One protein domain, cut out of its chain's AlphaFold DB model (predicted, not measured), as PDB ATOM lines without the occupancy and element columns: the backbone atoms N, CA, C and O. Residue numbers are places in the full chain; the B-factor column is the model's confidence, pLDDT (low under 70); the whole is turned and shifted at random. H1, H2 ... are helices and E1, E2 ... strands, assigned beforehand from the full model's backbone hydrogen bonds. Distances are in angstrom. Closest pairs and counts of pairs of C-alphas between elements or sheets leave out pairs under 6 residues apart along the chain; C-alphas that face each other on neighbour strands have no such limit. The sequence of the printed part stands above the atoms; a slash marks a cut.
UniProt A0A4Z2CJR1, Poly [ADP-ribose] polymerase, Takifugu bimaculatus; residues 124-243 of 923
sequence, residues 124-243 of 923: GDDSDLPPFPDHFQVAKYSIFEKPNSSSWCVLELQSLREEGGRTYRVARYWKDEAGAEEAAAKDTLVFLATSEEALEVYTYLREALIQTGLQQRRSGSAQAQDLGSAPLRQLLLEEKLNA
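AT A GLANCE: This is residues 124 to 243 of the 923 residues of the protein "Poly [ADP-ribose] polymerase" of Takifugu bimaculatus (UniProt A0A4Z2CJR1). A twisted antiparallel sheet has the long helix H1 lying along its strands over one face, while the shorter helix H2 begins over E1 and E2 on the opposite face and slants away from the sheet. Four strands, E1 to E4, run back and forth to make most of the sheet, and the short E5 is added beside E1 at one edge. The printed part has 120 residues, with two named helices and five named strands in the order E1, E2, E3, E4, H1, E5, H2, and its class is mixed, helices and strands. The sheet's order is E4, E3, E2, E1, E5, and the whole is compact, with a radius of gyration of the C-alphas of 14.4 A and spans of 45 by 36 by 28 A.

IN THESE COORDINATES: Residues 124 to 136 hold no named element. E1, residues 137 to 145, begins at C-alpha 137 at (7.549, 35.098, -3.209), is 23.4 A long and bends by 65 degrees at residue 140. E2, residues 152 to 162, is 31.7 A long, and E3, residues 165 to 175, is 32.8 A. E4, residues 185 to 192, is 20.7 A long. H1, residues 195 to 211, is 24.2 A long and begins at C-alpha 195 at (15.958, 28.593, 4.824). E5 is residues 215 to 217. H2, residues 230 to 241, is 16.7 A long and ends at C-alpha 241 at (11.277, 52.105, -11.006).

HOW THE PARTS SIT: E1 to E4 form a meander, each strand the antiparallel neighbour of the one before. E1 and E2, a hairpin, have N 142 and O 155 at 2.9 A. The hairpin E2 and E3 has N 156 and O 171 at 2.8 A, and the hairpin E3 and E4 has N 170 and O 190 at 2.8 A. E5 is antiparallel to E1, with N 217 and O 143 at 2.8 A. These N and O pairs are within hydrogen-bond range. H1 is on the sheet at a height of 8.4 A, over E3 and E2, and runs along the strands, at 3 degrees to E2 on the local plane. Its closest C-alphas to E3 are those of Ala 198 and Tyr 168, 6.2 A apart. H2 is on the opposite face, over E2 and E1, at a height of 11.6 A, and only just stands up from the sheet, rising 41 degrees. Its closest C-alphas to E1 are those of Leu 232 and Val 138, 6.1 A apart. H1 and H2 are apart. In both helices every O i to N i+4 pair is within hydrogen-bond range.

THE WHOLE: The two C-alphas farthest apart, those of Asn 148 and Glu 163, are 46.4 A from each other. The printed part has no cut, and the link from E5 to H2, of 12 residues, is long. Mean pLDDT of the printed part is 80.7; residue 164 and residues 177 to 185, 218 to 226 and 242 to 243 are under 70.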
ATOM      1  N   GLY A 124      11.244  20.246 -14.999       74.06
ATOM      2  CA  GLY A 124       9.889  20.794 -15.137       74.06
ATOM      3  C   GLY A 124       8.853  19.811 -15.702       74.06
ATOM      4  O   GLY A 124       7.664  20.007 -15.466       74.06
ATOM      5  N   ASP A 125       9.302  18.750 -16.380       77.81
ATOM      6  CA  ASP A 125       8.452  17.732 -17.016       77.81
ATOM      7  C   ASP A 125       8.261  16.460 -16.165       77.81
ATOM      8  O   ASP A 125       7.605  15.510 -16.601       77.81
ATOM      9  N   ASP A 126       8.833  16.408 -14.958       80.81
ATOM     10  CA  ASP A 126       8.742  15.224 -14.102       80.81
ATOM     11  C   ASP A 126       7.297  15.000 -13.615       80.81
ATOM     12  O   ASP A 126       6.656  15.875 -13.031       80.81
ATOM     13  N   SER A 127       6.771  13.785 -13.804       78.50
ATOM     14  CA  SER A 127       5.380  13.443 -13.451       78.50
ATOM     15  C   SER A 127       5.087  13.438 -11.945       78.50
ATOM     16  O   SER A 127       3.925  13.430 -11.543       78.50
ATOM     17  N   ASP A 128       6.126  13.398 -11.110       83.62
ATOM     18  CA  ASP A 128       6.049  13.302  -9.651       83.62
ATOM     19  C   ASP A 128       6.584  14.555  -8.938       83.62
ATOM     20  O   ASP A 128       7.069  14.484  -7.807       83.62
ATOM     21  N   LEU A 129       6.476  15.715  -9.595       83.94
ATOM     22  CA  LEU A 129       6.816  17.008  -9.008       83.94
ATOM     23  C   LEU A 129       6.035  17.268  -7.706       83.94
ATOM     24  O   LEU A 129       4.800  17.192  -7.697       83.94
ATOM     25  N   PRO A 130       6.723  17.637  -6.607       84.62
ATOM     26  CA  PRO A 130       6.066  18.085  -5.390       84.62
ATOM     27  C   PRO A 130       5.124  19.269  -5.666       84.62
ATOM     28  O   PRO A 130       5.484  20.180  -6.423       84.62
ATOM     29  N   PRO A 131       3.931  19.301  -5.044       81.69
ATOM     30  CA  PRO A 131       3.001  20.404  -5.225       81.69
ATOM     31  C   PRO A 131       3.619  21.691  -4.678       81.69
ATOM     32  O   PRO A 131       4.056  21.745  -3.531       81.69
ATOM     33  N   PHE A 132       3.640  22.739  -5.498       83.19
ATOM     34  CA  PHE A 132       4.137  24.052  -5.096       83.19
ATOM     35  C   PHE A 132       3.312  25.145  -5.777       83.19
ATOM     36  O   PHE A 132       3.495  25.381  -6.974       83.19
ATOM     37  N   PRO A 133       2.377  25.769  -5.041       83.44
ATOM     38  CA  PRO A 133       1.488  26.799  -5.562       83.44
ATOM     39  C   PRO A 133       2.208  27.978  -6.216       83.44
ATOM     40  O   PRO A 133       3.307  28.346  -5.809       83.44
ATOM     41  N   ASP A 134       1.534  28.649  -7.150       78.25
ATOM     42  CA  ASP A 134       2.087  29.804  -7.874       78.25
ATOM     43  C   ASP A 134       2.112  31.114  -7.061       78.25
ATOM     44  O   ASP A 134       2.729  32.091  -7.479       78.25
ATOM     45  N   HIS A 135       1.505  31.152  -5.868       81.75
ATOM     46  CA  HIS A 135       1.463  32.335  -4.992       81.75
ATOM     47  C   HIS A 135       2.690  32.464  -4.062       81.75
ATOM     48  O   HIS A 135       2.591  32.918  -2.918       81.75
ATOM     49  N   PHE A 136       3.866  32.062  -4.542       88.38
ATOM     50  CA  PHE A 136       5.129  32.190  -3.816       88.38
ATOM     51  C   PHE A 136       5.745  33.590  -3.954       88.38
ATOM     52  O   PHE A 136       5.381  34.388  -4.817       88.38
ATOM     53  N   GLN A 137       6.738  33.884  -3.114       88.12
ATOM     54  CA  GLN A 137       7.549  35.098  -3.209       88.12
ATOM     55  C   GLN A 137       9.012  34.753  -3.484       88.12
ATOM     56  O   GLN A 137       9.555  33.819  -2.905       88.12
ATOM     57  N   VAL A 138       9.680  35.532  -4.333       91.00
ATOM     58  CA  VAL A 138      11.117  35.362  -4.601       91.00
ATOM     59  C   VAL A 138      11.926  36.031  -3.494       91.00
ATOM     60  O   VAL A 138      11.795  37.240  -3.294       91.00
ATOM     61  N   ALA A 139      12.737  35.260  -2.772       90.38
ATOM     62  CA  ALA A 139      13.569  35.736  -1.670       90.38
ATOM     63  C   ALA A 139      14.970  36.174  -2.117       90.38
ATOM     64  O   ALA A 139      15.471  37.176  -1.616       90.38
ATOM     65  N   LYS A 140      15.583  35.446  -3.056       91.44
ATOM     66  CA  LYS A 140      16.863  35.786  -3.702       91.44
ATOM     67  C   LYS A 140      16.823  35.376  -5.172       91.44
ATOM     68  O   LYS A 140      16.097  34.448  -5.525       91.44
ATOM     69  N   TYR A 141      17.599  36.054  -6.012       92.56
ATOM     70  CA  TYR A 141      17.731  35.701  -7.422       92.56
ATOM     71  C   TYR A 141      19.126  36.040  -7.974       92.56
ATOM     72  O   TYR A 141      19.869  36.844  -7.404       92.56
ATOM     73  N   SER A 142      19.524  35.394  -9.068       91.25
ATOM     74  CA  SER A 142      20.757  35.692  -9.804       91.25
ATOM     75  C   SER A 142      20.525  35.534 -11.297       91.25
ATOM     76  O   SER A 142      19.998  34.515 -11.738       91.25
ATOM     77  N   ILE A 143      20.915  36.557 -12.056       90.25
ATOM     78  CA  ILE A 143      20.789  36.606 -13.512       90.25
ATOM     79  C   ILE A 143      22.170  36.361 -14.108       90.25
ATOM     80  O   ILE A 143      23.154  36.969 -13.683       90.25
ATOM     81  N   PHE A 144      22.238  35.486 -15.097       89.00
ATOM     82  CA  PHE A 144      23.455  35.079 -15.773       89.00
ATOM     83  C   PHE A 144      23.302  35.223 -17.281       89.00
ATOM     84  O   PHE A 144      22.249  34.924 -17.842       89.00
ATOM     85  N   GLU A 145      24.383  35.637 -17.924       87.88
ATOM     86  CA  GLU A 145      24.507  35.722 -19.375       87.88
ATOM     87  C   GLU A 145      25.686  34.863 -19.824       87.88
ATOM     88  O   GLU A 145      26.750  34.856 -19.190       87.88
ATOM     89  N   LYS A 146      25.514  34.155 -20.937       84.81
ATOM     90  CA  LYS A 146      26.613  33.462 -21.601       84.81
ATOM     91  C   LYS A 146      27.310  34.424 -22.572       84.81
ATOM     92  O   LYS A 146      26.680  34.865 -23.532       84.81
ATOM     93  N   PRO A 147      28.604  34.745 -22.368       80.44
ATOM     94  CA  PRO A 147      29.319  35.686 -23.226       80.44
ATOM     95  C   PRO A 147      29.263  35.276 -24.702       80.44
ATOM     96  O   PRO A 147      29.451  34.101 -25.018       80.44
ATOM     97  N   ASN A 148      29.071  36.249 -25.595       72.94
ATOM     98  CA  ASN A 148      28.999  36.054 -27.051       72.94
ATOM     99  C   ASN A 148      27.822  35.174 -27.525       72.94
ATOM    100  O   ASN A 148      27.908  34.558 -28.586       72.94
ATOM    101  N   SER A 149      26.737  35.110 -26.749       72.12
ATOM    102  CA  SER A 149      25.464  34.489 -27.138       72.12
ATOM    103  C   SER A 149      24.292  35.213 -26.472       72.12
ATOM    104  O   SER A 149      24.468  35.769 -25.393       72.12
ATOM    105  N   SER A 150      23.088  35.140 -27.038       70.00
ATOM    106  CA  SER A 150      21.836  35.583 -26.391       70.00
ATOM    107  C   SER A 150      21.304  34.592 -25.346       70.00
ATOM    108  O   SER A 150      20.112  34.624 -25.043       70.00
ATOM    109  N   SER A 151      22.113  33.658 -24.833       80.25
ATOM    110  CA  SER A 151      21.633  32.680 -23.851       80.25
ATOM    111  C   SER A 151      21.646  33.269 -22.443       80.25
ATOM    112  O   SER A 151      22.671  33.771 -21.966       80.25
ATOM    113  N   TRP A 152      20.509  33.156 -21.762       85.00
ATOM    114  CA  TRP A 152      20.290  33.716 -20.431       85.00
ATOM    115  C   TRP A 152      19.851  32.635 -19.451       85.00
ATOM    116  O   TRP A 152      19.096  31.723 -19.792       85.00
ATOM    117  N   CYS A 153      20.300  32.768 -18.207       88.00
ATOM    118  CA  CYS A 153      19.932  31.881 -17.115       88.00
ATOM    119  C   CYS A 153      19.529  32.698 -15.890       88.00
ATOM    120  O   CYS A 153      20.194  33.666 -15.523       88.00
ATOM    121  N   VAL A 154      18.436  32.303 -15.246       91.12
ATOM    122  CA  VAL A 154      17.960  32.906 -14.003       91.12
ATOM    123  C   VAL A 154      17.842  31.823 -12.949       91.12
ATOM    124  O   VAL A 154      17.187  30.805 -13.157       91.12
ATOM    125  N   LEU A 155      18.460  32.063 -11.799       93.19
ATOM    126  CA  LEU A 155      18.329  31.233 -10.610       93.19
ATOM    127  C   LEU A 155      17.470  31.973  -9.584       93.19
ATOM    128  O   LEU A 155      17.793  33.100  -9.215       93.19
ATOM    129  N   GLU A 156      16.404  31.344  -9.101       94.56
ATOM    130  CA  GLU A 156      15.478  31.896  -8.111       94.56
ATOM    131  C   GLU A 156      15.462  31.050  -6.842       94.56
ATOM    132  O   GLU A 156      15.340  29.831  -6.911       94.56
ATOM    133  N   LEU A 157      15.487  31.703  -5.683       95.31
ATOM    134  CA  LEU A 157      15.117  31.115  -4.400       95.31
ATOM    135  C   LEU A 157      13.714  31.606  -4.046       95.31
ATOM    136  O   LEU A 157      13.507  32.779  -3.727       95.31
ATOM    137  N   GLN A 158      12.748  30.705  -4.103       95.50
ATOM    138  CA  GLN A 158      11.336  30.972  -3.887       95.50
ATOM    139  C   GLN A 158      10.921  30.513  -2.486       95.50
ATOM    140  O   GLN A 158      11.337  29.457  -2.018       95.50
ATOM    141  N   SER A 159      10.106  31.327  -1.821       93.00
ATOM    142  CA  SER A 159       9.622  31.143  -0.454       93.00
ATOM    143  C   SER A 159       8.100  31.169  -0.454       93.00
ATOM    144  O   SER A 159       7.480  32.145  -0.892       93.00
ATOM    145  N   LEU A 160       7.505  30.102   0.058       89.94
ATOM    146  CA  LEU A 160       6.069  29.942   0.219       89.94
ATOM    147  C   LEU A 160       5.733  29.917   1.711       89.94
ATOM    148  O   LEU A 160       6.489  29.382   2.521       89.94
ATOM    149  N   ARG A 161       4.619  30.546   2.094       84.19
ATOM    150  CA  ARG A 161       4.126  30.536   3.475       84.19
ATOM    151  C   ARG A 161       2.928  29.600   3.563       84.19
ATOM    152  O   ARG A 161       1.936  29.826   2.882       84.19
ATOM    153  N   GLU A 162       3.022  28.612   4.437       78.56
ATOM    154  CA  GLU A 162       1.998  27.600   4.697       78.56
ATOM    155  C   GLU A 162       1.567  27.654   6.175       78.56
ATOM    156  O   GLU A 162       2.201  28.318   7.000       78.56
ATOM    157  N   GLU A 163       0.490  26.953   6.541       72.00
ATOM    158  CA  GLU A 163      -0.007  26.914   7.929       72.00
ATOM    159  C   GLU A 163       1.031  26.346   8.920       72.00
ATOM    160  O   GLU A 163       1.058  26.749  10.082       72.00
ATOM    161  N   GLY A 164       1.919  25.456   8.454       67.06
ATOM    162  CA  GLY A 164       2.967  24.808   9.253       67.06
ATOM    163  C   GLY A 164       4.332  25.506   9.258       67.06
ATOM    164  O   GLY A 164       5.252  25.011   9.908       67.06
ATOM    165  N   GLY A 165       4.500  26.629   8.549       79.25
ATOM    166  CA  GLY A 165       5.791  27.310   8.426       79.25
ATOM    167  C   GLY A 165       6.047  27.864   7.028       79.25
ATOM    168  O   GLY A 165       5.137  28.350   6.358       79.25
ATOM    169  N   ARG A 166       7.307  27.844   6.595       87.38
ATOM    170  CA  ARG A 166       7.691  28.205   5.228       87.38
ATOM    171  C   ARG A 166       8.324  27.012   4.535       87.38
ATOM    172  O   ARG A 166       9.110  26.305   5.154       87.38
ATOM    173  N   THR A 167       8.012  26.853   3.260       92.25
ATOM    174  CA  THR A 167       8.634  25.887   2.352       92.25
ATOM    175  C   THR A 167       9.341  26.642   1.233       92.25
ATOM    176  O   THR A 167       9.023  27.800   0.933       92.25
ATOM    177  N   TYR A 168      10.349  26.011   0.638       94.56
ATOM    178  CA  TYR A 168      11.252  26.669  -0.296       94.56
ATOM    179  C   TYR A 168      11.421  25.870  -1.580       94.56
ATOM    180  O   TYR A 168      11.377  24.639  -1.583       94.56
ATOM    181  N   ARG A 169      11.663  26.588  -2.676       94.75
ATOM    182  CA  ARG A 169      12.025  26.007  -3.969       94.75
ATOM    183  C   ARG A 169      13.151  26.809  -4.599       94.75
ATOM    184  O   ARG A 169      13.023  28.021  -4.752       94.75
ATOM    185  N   VAL A 170      14.234  26.148  -4.989       94.38
ATOM    186  CA  VAL A 170      15.253  26.745  -5.858       94.38
ATOM    187  C   VAL A 170      14.941  26.336  -7.290       94.38
ATOM    188  O   VAL A 170      14.830  25.145  -7.577       94.38
ATOM    189  N   ALA A 171      14.744  27.316  -8.166       92.25
ATOM    190  CA  ALA A 171      14.351  27.102  -9.552       92.25
ATOM    191  C   ALA A 171      15.352  27.753 -10.504       92.25
ATOM    192  O   ALA A 171      15.686  28.930 -10.346       92.25
ATOM    193  N   ARG A 172      15.802  26.996 -11.503       91.25
ATOM    194  CA  ARG A 172      16.614  27.497 -12.610       91.25
ATOM    195  C   ARG A 172      15.760  27.594 -13.867       91.25
ATOM    196  O   ARG A 172      15.026  26.666 -14.203       91.25
ATOM    197  N   TYR A 173      15.856  28.741 -14.520       88.00
ATOM    198  CA  TYR A 173      15.219  29.037 -15.791       88.00
ATOM    199  C   TYR A 173      16.307  29.267 -16.822       88.00
ATOM    200  O   TYR A 173      17.227  30.055 -16.580       88.00
ATOM    201  N   TRP A 174      16.182  28.617 -17.969       84.19
ATOM    202  CA  TRP A 174      17.135  28.726 -19.062       84.19
ATOM    203  C   TRP A 174      16.435  29.174 -20.343       84.19
ATOM    204  O   TRP A 174      15.314  28.748 -20.632       84.19
ATOM    205  N   LYS A 175      17.086  30.048 -21.111       79.31
ATOM    206  CA  LYS A 175      16.613  30.494 -22.424       79.31
ATOM    207  C   LYS A 175      17.765  30.472 -23.422       79.31
ATOM    208  O   LYS A 175      18.772  31.149 -23.210       79.31
ATOM    209  N   ASP A 176      17.589  29.702 -24.494       71.94
ATOM    210  CA  ASP A 176      18.592  29.478 -25.536       71.94
ATOM    211  C   ASP A 176      18.378  30.304 -26.818       71.94
ATOM    212  O   ASP A 176      17.299  30.810 -27.118       71.94
ATOM    213  N   GLU A 177      19.475  30.369 -27.577       61.44
ATOM    214  CA  GLU A 177      19.668  30.786 -28.974       61.44
ATOM    215  C   GLU A 177      18.755  30.206 -30.060       61.44
ATOM    216  O   GLU A 177      19.335  29.715 -31.023       61.44
ATOM    217  N   ALA A 178      17.416  30.186 -29.990       44.50
ATOM    218  CA  ALA A 178      16.640  29.771 -31.173       44.50
ATOM    219  C   ALA A 178      15.160  30.196 -31.198       44.50
ATOM    220  O   ALA A 178      14.315  29.552 -30.594       44.50
ATOM    221  N   GLY A 179      14.843  31.209 -32.012       41.62
ATOM    222  CA  GLY A 179      13.847  31.129 -33.102       41.62
ATOM    223  C   GLY A 179      12.373  30.770 -32.845       41.62
ATOM    224  O   GLY A 179      11.604  30.813 -33.802       41.62
ATOM    225  N   ALA A 180      11.946  30.454 -31.628       34.38
ATOM    226  CA  ALA A 180      10.550  30.197 -31.293       34.38
ATOM    227  C   ALA A 180      10.180  30.929 -30.000       34.38
ATOM    228  O   ALA A 180      11.010  31.090 -29.107       34.38
ATOM    229  N   GLU A 181       8.920  31.345 -29.883       43.47
ATOM    230  CA  GLU A 181       8.283  31.788 -28.634       43.47
ATOM    231  C   GLU A 181       8.190  30.642 -27.596       43.47
ATOM    232  O   GLU A 181       7.176  30.472 -26.922       43.47
ATOM    233  N   GLU A 182       9.214  29.794 -27.474       45.22
ATOM    234  CA  GLU A 182       9.266  28.774 -26.436       45.22
ATOM    235  C   GLU A 182       9.560  29.452 -25.095       45.22
ATOM    236  O   GLU A 182      10.535  30.191 -24.919       45.22
ATOM    237  N   ALA A 183       8.647  29.238 -24.146       53.19
ATOM    238  CA  ALA A 183       8.789  29.702 -22.777       53.19
ATOM    239  C   ALA A 183      10.108  29.184 -22.188       53.19
ATOM    240  O   ALA A 183      10.510  28.053 -22.451       53.19
ATOM    241  N   ALA A 184      10.768  30.007 -21.367       59.59
ATOM    242  CA  ALA A 184      12.007  29.613 -20.709       59.59
ATOM    243  C   ALA A 184      11.853  28.257 -20.005       59.59
ATOM    244  O   ALA A 184      10.974  28.091 -19.150       59.59
ATOM    245  N   ALA A 185      12.712  27.304 -20.361       62.59
ATOM    246  CA  ALA A 185      12.650  25.961 -19.819       62.59
ATOM    247  C   ALA A 185      13.016  25.995 -18.329       62.59
ATOM    248  O   ALA A 185      14.044  26.553 -17.931       62.59
ATOM    249  N   LYS A 186      12.154  25.399 -17.499       74.38
ATOM    250  CA  LYS A 186      12.441  25.124 -16.086       74.38
ATOM    251  C   LYS A 186      13.205  23.809 -16.015       74.38
ATOM    252  O   LYS A 186      12.600  22.743 -15.961       74.38
ATOM    253  N   ASP A 187      14.525  23.883 -16.043       74.44
ATOM    254  CA  ASP A 187      15.380  22.706 -16.218       74.44
ATOM    255  C   ASP A 187      15.999  22.191 -14.908       74.44
ATOM    256  O   ASP A 187      16.649  21.148 -14.882       74.44
ATOM    257  N   THR A 188      15.826  22.904 -13.792       84.00
ATOM    258  CA  THR A 188      16.262  22.440 -12.467       84.00
ATOM    259  C   THR A 188      15.352  22.991 -11.379       84.00
ATOM    260  O   THR A 188      15.229  24.206 -11.217       84.00
ATOM    261  N   LEU A 189      14.750  22.097 -10.598       89.19
ATOM    262  CA  LEU A 189      13.923  22.416  -9.437       89.19
ATOM    263  C   LEU A 189      14.398  21.609  -8.224       89.19
ATOM    264  O   LEU A 189      14.584  20.397  -8.313       89.19
ATOM    265  N   VAL A 190      14.567  22.273  -7.081       91.31
ATOM    266  CA  VAL A 190      14.919  21.631  -5.803       91.31
ATOM    267  C   VAL A 190      13.996  22.154  -4.705       91.31
ATOM    268  O   VAL A 190      13.869  23.366  -4.544       91.31
ATOM    269  N   PHE A 191      13.352  21.256  -3.955       90.44
ATOM    270  CA  PHE A 191      12.365  21.580  -2.913       90.44
ATOM    271  C   PHE A 191      12.952  21.353  -1.521       90.44
ATOM    272  O   PHE A 191      13.572  20.319  -1.279       90.44
ATOM    273  N   LEU A 192      12.800  22.336  -0.633       93.94
ATOM    274  CA  LEU A 192      13.591  22.455   0.595       93.94
ATOM    275  C   LEU A 192      12.699  22.895   1.763       93.94
ATOM    276  O   LEU A 192      11.746  23.660   1.581       93.94
ATOM    277  N   ALA A 193      12.990  22.390   2.963       89.38
ATOM    278  CA  ALA A 193      12.134  22.582   4.136       89.38
ATOM    279  C   ALA A 193      12.575  23.766   5.006       89.38
ATOM    280  O   ALA A 193      11.755  24.348   5.713       89.38
ATOM    281  N   THR A 194      13.857  24.138   4.962       90.56
ATOM    282  CA  THR A 194      14.413  25.230   5.774       90.56
ATOM    283  C   THR A 194      15.096  26.298   4.924       90.56
ATOM    284  O   THR A 194      15.478  26.066   3.775       90.56
ATOM    285  N   SER A 195      15.260  27.494   5.494       89.81
ATOM    286  CA  SER A 195      15.958  28.593   4.824       89.81
ATOM    287  C   SER A 195      17.449  28.305   4.650       89.81
ATOM    288  O   SER A 195      18.026  28.720   3.648       89.81
ATOM    289  N   GLU A 196      18.072  27.575   5.581       89.56
ATOM    290  CA  GLU A 196      19.480  27.191   5.493       89.56
ATOM    291  C   GLU A 196      19.721  26.209   4.348       89.56
ATOM    292  O   GLU A 196      20.629  26.434   3.554       89.56
ATOM    293  N   GLU A 197      18.878  25.180   4.211       91.75
ATOM    294  CA  GLU A 197      18.931  24.242   3.081       91.75
ATOM    295  C   GLU A 197      18.702  24.978   1.752       91.75
ATOM    296  O   GLU A 197      19.455  24.796   0.793       91.75
ATOM    297  N   ALA A 198      17.704  25.872   1.712       92.81
ATOM    298  CA  ALA A 198      17.407  26.721   0.557       92.81
ATOM    299  C   ALA A 198      18.603  27.557   0.112       92.81
ATOM    300  O   ALA A 198      18.910  27.630  -1.080       92.81
ATOM    301  N   LEU A 199      19.292  28.173   1.066       91.88
ATOM    302  CA  LEU A 199      20.453  29.001   0.789       91.88
ATOM    303  C   LEU A 199      21.703  28.178   0.445       91.88
ATOM    304  O   LEU A 199      22.477  28.625  -0.401       91.88
ATOM    305  N   GLU A 200      21.895  26.995   1.040       91.19
ATOM    306  CA  GLU A 200      22.990  26.067   0.704       91.19
ATOM    307  C   GLU A 200      22.883  25.633  -0.764       91.19
ATOM    308  O   GLU A 200      23.819  25.835  -1.541       91.19
ATOM    309  N   VAL A 201      21.711  25.138  -1.180       92.25
ATOM    310  CA  VAL A 201      21.457  24.709  -2.566       92.25
ATOM    311  C   VAL A 201      21.553  25.878  -3.541       92.25
ATOM    312  O   VAL A 201      22.179  25.756  -4.595       92.25
ATOM    313  N   TYR A 202      20.961  27.024  -3.202       94.12
ATOM    314  CA  TYR A 202      21.029  28.215  -4.045       94.12
ATOM    315  C   TYR A 202      22.475  28.683  -4.259       94.12
ATOM    316  O   TYR A 202      22.860  28.993  -5.386       94.12
ATOM    317  N   THR A 203      23.287  28.703  -3.199       91.75
ATOM    318  CA  THR A 203      24.700  29.103  -3.273       91.75
ATOM    319  C   THR A 203      25.495  28.126  -4.130       91.75
ATOM    320  O   THR A 203      26.191  28.559  -5.047       91.75
ATOM    321  N   TYR A 204      25.313  26.822  -3.912       91.25
ATOM    322  CA  TYR A 204      25.962  25.780  -4.705       91.25
ATOM    323  C   TYR A 204      25.638  25.905  -6.201       91.25
ATOM    324  O   TYR A 204      26.543  25.952  -7.034       91.25
ATOM    325  N   LEU A 205      24.354  26.022  -6.561       91.12
ATOM    326  CA  LEU A 205      23.935  26.158  -7.961       91.12
ATOM    327  C   LEU A 205      24.444  27.460  -8.589       91.12
ATOM    328  O   LEU A 205      24.855  27.465  -9.748       91.12
ATOM    329  N   ARG A 206      24.454  28.561  -7.829       91.62
ATOM    330  CA  ARG A 206      25.007  29.845  -8.276       91.62
ATOM    331  C   ARG A 206      26.495  29.716  -8.616       91.62
ATOM    332  O   ARG A 206      26.919  30.202  -9.661       91.62
ATOM    333  N   GLU A 207      27.280  29.074  -7.757       91.12
ATOM    334  CA  GLU A 207      28.716  28.861  -7.975       91.12
ATOM    335  C   GLU A 207      28.987  27.902  -9.134       91.12
ATOM    336  O   GLU A 207      29.845  28.191  -9.970       91.12
ATOM    337  N   ALA A 208      28.214  26.820  -9.247       89.62
ATOM    338  CA  ALA A 208      28.291  25.900 -10.376       89.62
ATOM    339  C   ALA A 208      28.049  26.630 -11.709       89.62
ATOM    340  O   ALA A 208      28.819  26.458 -12.651       89.62
ATOM    341  N   LEU A 209      27.048  27.517 -11.780       89.88
ATOM    342  CA  LEU A 209      26.790  28.332 -12.974       89.88
ATOM    343  C   LEU A 209      27.974  29.242 -13.316       89.88
ATOM    344  O   LEU A 209      28.382  29.296 -14.476       89.88
ATOM    345  N   ILE A 210      28.587  29.895 -12.328       89.00
ATOM    346  CA  ILE A 210      29.791  30.716 -12.547       89.00
ATOM    347  C   ILE A 210      30.942  29.859 -13.102       89.00
ATOM    348  O   ILE A 210      31.627  30.276 -14.037       89.00
ATOM    349  N   GLN A 211      31.129  28.639 -12.590       89.44
ATOM    350  CA  GLN A 211      32.169  27.712 -13.057       89.44
ATOM    351  C   GLN A 211      31.958  27.240 -14.504       89.44
ATOM    352  O   GLN A 211      32.938  26.953 -15.190       89.44
ATOM    353  N   THR A 212      30.719  27.221 -15.010       85.81
ATOM    354  CA  THR A 212      30.443  26.926 -16.434       85.81
ATOM    355  C   THR A 212      30.861  28.047 -17.399       85.81
ATOM    356  O   THR A 212      30.759  27.880 -18.613       85.81
ATOM    357  N   GLY A 213      31.350  29.184 -16.887       83.50
ATOM    358  CA  GLY A 213      31.769  30.340 -17.685       83.50
ATOM    359  C   GLY A 213      30.672  31.383 -17.914       83.50
ATOM    360  O   GLY A 213      30.883  32.335 -18.668       83.50
ATOM    361  N   LEU A 214      29.513  31.234 -17.265       87.62
ATOM    362  CA  LEU A 214      28.454  32.243 -17.263       87.62
ATOM    363  C   LEU A 214      28.860  33.460 -16.430       87.62
ATOM    364  O   LEU A 214      29.405  33.335 -15.331       87.62
ATOM    365  N   GLN A 215      28.540  34.656 -16.921       86.88
ATOM    366  CA  GLN A 215      28.779  35.898 -16.194       86.88
ATOM    367  C   GLN A 215      27.519  36.343 -15.466       86.88
ATOM    368  O   GLN A 215      26.467  36.519 -16.076       86.88
ATOM    369  N   GLN A 216      27.634  36.580 -14.159       86.19
ATOM    370  CA  GLN A 216      26.539  37.159 -13.391       86.19
ATOM    371  C   GLN A 216      26.324  38.624 -13.798       86.19
ATOM    372  O   GLN A 216      27.265  39.422 -13.838       86.19
ATOM    373  N   ARG A 217      25.071  38.989 -14.070       82.56
ATOM    374  CA  ARG A 217      24.631  40.353 -14.370       82.56
ATOM    375  C   ARG A 217      23.842  40.923 -13.197       82.56
ATOM    376  O   ARG A 217      23.141  40.201 -12.494       82.56
ATOM    377  N   ARG A 218      23.982  42.235 -12.983       66.69
ATOM    378  CA  ARG A 218      23.222  42.974 -11.958       66.69
ATOM    379  C   ARG A 218      21.809  43.321 -12.423       66.69
ATOM    380  O   ARG A 218      20.902  43.349 -11.608       66.69
ATOM    381  N   SER A 219      21.623  43.545 -13.723       62.00
ATOM    382  CA  SER A 219      20.320  43.761 -14.348       62.00
ATOM    383  C   SER A 219      20.169  42.865 -15.576       62.00
ATOM    384  O   SER A 219      21.141  42.578 -16.277       62.00
ATOM    385  N   GLY A 220      18.947  42.386 -15.812       57.62
ATOM    386  CA  GLY A 220      18.614  41.666 -17.038       57.62
ATOM    387  C   GLY A 220      18.586  42.615 -18.235       57.62
ATOM    388  O   GLY A 220      18.062  43.728 -18.131       57.62
ATOM    389  N   SER A 221      19.127  42.173 -19.372       57.62
ATOM    390  CA  SER A 221      18.931  42.853 -20.655       57.62
ATOM    391  C   SER A 221      17.463  42.764 -21.099       57.62
ATOM    392  O   SER A 221      16.658  42.040 -20.507       57.62
ATOM    393  N   ALA A 222      17.121  43.457 -22.186       55.28
ATOM    394  CA  ALA A 222      15.856  43.312 -22.911       55.28
ATOM    395  C   ALA A 222      15.397  41.850 -23.081       55.28
ATOM    396  O   ALA A 222      14.234  41.519 -22.877       55.28
ATOM    397  N   GLN A 223      16.344  40.966 -23.396       52.22
ATOM    398  CA  GLN A 223      16.105  39.567 -23.752       52.22
ATOM    399  C   GLN A 223      15.801  38.680 -22.531       52.22
ATOM    400  O   GLN A 223      15.204  37.610 -22.680       52.22
ATOM    401  N   ALA A 224      16.174  39.146 -21.332       55.94
ATOM    402  CA  ALA A 224      15.962  38.474 -20.053       55.94
ATOM    403  C   ALA A 224      14.688  38.938 -19.315       55.94
ATOM    404  O   ALA A 224      14.388  38.403 -18.253       55.94
ATOM    405  N   GLN A 225      13.928  39.914 -19.837       59.47
ATOM    406  CA  GLN A 225      12.752  40.461 -19.133       59.47
ATOM    407  C   GLN A 225      11.591  39.466 -19.008       59.47
ATOM    408  O   GLN A 225      10.843  39.516 -18.033       59.47
ATOM    409  N   ASP A 226      11.476  38.530 -19.951       65.88
ATOM    410  CA  ASP A 226      10.499  37.437 -19.899       65.88
ATOM    411  C   ASP A 226      11.037  36.183 -19.187       65.88
ATOM    412  O   ASP A 226      10.334  35.178 -19.084       65.88
ATOM    413  N   LEU A 227      12.284  36.219 -18.699       74.88
ATOM    414  CA  LEU A 227      12.930  35.089 -18.040       74.88
ATOM    415  C   LEU A 227      12.598  35.071 -16.541       74.88
ATOM    416  O   LEU A 227      12.701  36.083 -15.850       74.88
ATOM    417  N   GLY A 228      12.228  33.893 -16.035       83.00
ATOM    418  CA  GLY A 228      11.867  33.688 -14.634       83.00
ATOM    419  C   GLY A 228      10.369  33.802 -14.339       83.00
ATOM    420  O   GLY A 228       9.507  33.925 -15.214       83.00
ATOM    421  N   SER A 229      10.033  33.711 -13.060       87.50
ATOM    422  CA  SER A 229       8.661  33.701 -12.568       87.50
ATOM    423  C   SER A 229       7.990  35.077 -12.639       87.50
ATOM    424  O   SER A 229       8.647  36.118 -12.671       87.50
ATOM    425  N   ALA A 230       6.652  35.111 -12.648       84.00
ATOM    426  CA  ALA A 230       5.911  36.377 -12.591       84.00
ATOM    427  C   ALA A 230       6.259  37.217 -11.335       84.00
ATOM    428  O   ALA A 230       6.507  38.416 -11.492       84.00
ATOM    429  N   PRO A 231       6.398  36.631 -10.123       85.75
ATOM    430  CA  PRO A 231       6.885  37.367  -8.955       85.75
ATOM    431  C   PRO A 231       8.307  37.933  -9.102       85.75
ATOM    432  O   PRO A 231       8.578  38.999  -8.552       85.75
ATOM    433  N   LEU A 232       9.218  37.265  -9.830       87.38
ATOM    434  CA  LEU A 232      10.542  37.833 -10.113       87.38
ATOM    435  C   LEU A 232      10.433  39.034 -11.054       87.38
ATOM    436  O   LEU A 232      11.015  40.078 -10.779       87.38
ATOM    437  N   ARG A 233       9.675  38.909 -12.147       85.56
ATOM    438  CA  ARG A 233       9.495  39.996 -13.123       85.56
ATOM    439  C   ARG A 233       8.900  41.249 -12.473       85.56
ATOM    440  O   ARG A 233       9.365  42.355 -12.734       85.56
ATOM    441  N   GLN A 234       7.938  41.061 -11.567       82.69
ATOM    442  CA  GLN A 234       7.389  42.116 -10.714       82.69
ATOM    443  C   GLN A 234       8.482  42.798  -9.879       82.69
ATOM    444  O   GLN A 234       8.591  44.023  -9.886       82.69
ATOM    445  N   LEU A 235       9.296  42.002  -9.182       81.12
ATOM    446  CA  LEU A 235      10.369  42.498  -8.324       81.12
ATOM    447  C   LEU A 235      11.405  43.298  -9.128       81.12
ATOM    448  O   LEU A 235      11.740  44.414  -8.749       81.12
ATOM    449  N   LEU A 236      11.857  42.773 -10.270       83.50
ATOM    450  CA  LEU A 236      12.818  43.448 -11.149       83.50
ATOM    451  C   LEU A 236      12.279  44.779 -11.688       83.50
ATOM    452  O   LEU A 236      13.030  45.741 -11.841       83.50
ATOM    453  N   LEU A 237      10.979  44.859 -11.979       81.69
ATOM    454  CA  LEU A 237      10.358  46.102 -12.423       81.69
ATOM    455  C   LEU A 237      10.296  47.148 -11.302       81.69
ATOM    456  O   LEU A 237      10.597  48.316 -11.541       81.69
ATOM    457  N   GLU A 238       9.929  46.743 -10.085       77.00
ATOM    458  CA  GLU A 238       9.933  47.625  -8.910       77.00
ATOM    459  C   GLU A 238      11.339  48.178  -8.642       77.00
ATOM    460  O   GLU A 238      11.505  49.368  -8.380       77.00
ATOM    461  N   GLU A 239      12.366  47.346  -8.805       76.12
ATOM    462  CA  GLU A 239      13.768  47.754  -8.695       76.12
ATOM    463  C   GLU A 239      14.159  48.793  -9.750       76.12
ATOM    464  O   GLU A 239      14.783  49.801  -9.420       76.12
ATOM    465  N   LYS A 240      13.735  48.607 -11.005       77.31
ATOM    466  CA  LYS A 240      13.967  49.583 -12.081       77.31
ATOM    467  C   LYS A 240      13.258  50.913 -11.839       77.31
ATOM    468  O   LYS A 240      13.809  51.965 -12.149       77.31
ATOM    469  N   LEU A 241      12.038  50.887 -11.309       74.44
ATOM    470  CA  LEU A 241      11.277  52.105 -11.006       74.44
ATOM    471  C   LEU A 241      11.892  52.900  -9.848       74.44
ATOM    472  O   LEU A 241      11.825  54.130  -9.846       74.44
ATOM    473  N   ASN A 242      12.520  52.207  -8.899       68.81
ATOM    474  CA  ASN A 242      13.180  52.820  -7.749       68.81
ATOM    475  C   ASN A 242      14.646  53.192  -8.014       68.81
ATOM    476  O   ASN A 242      15.278  53.799  -7.150       68.81
ATOM    477  N   ALA A 243      15.177  52.907  -9.209       67.44
ATOM    478  CA  ALA A 243      16.526  53.301  -9.590       67.44
ATOM    479  C   ALA A 243      16.765  54.807  -9.343       67.44
ATOM    480  O   ALA A 243      15.873  55.649  -9.495       67.44
TER     481      ALA A 243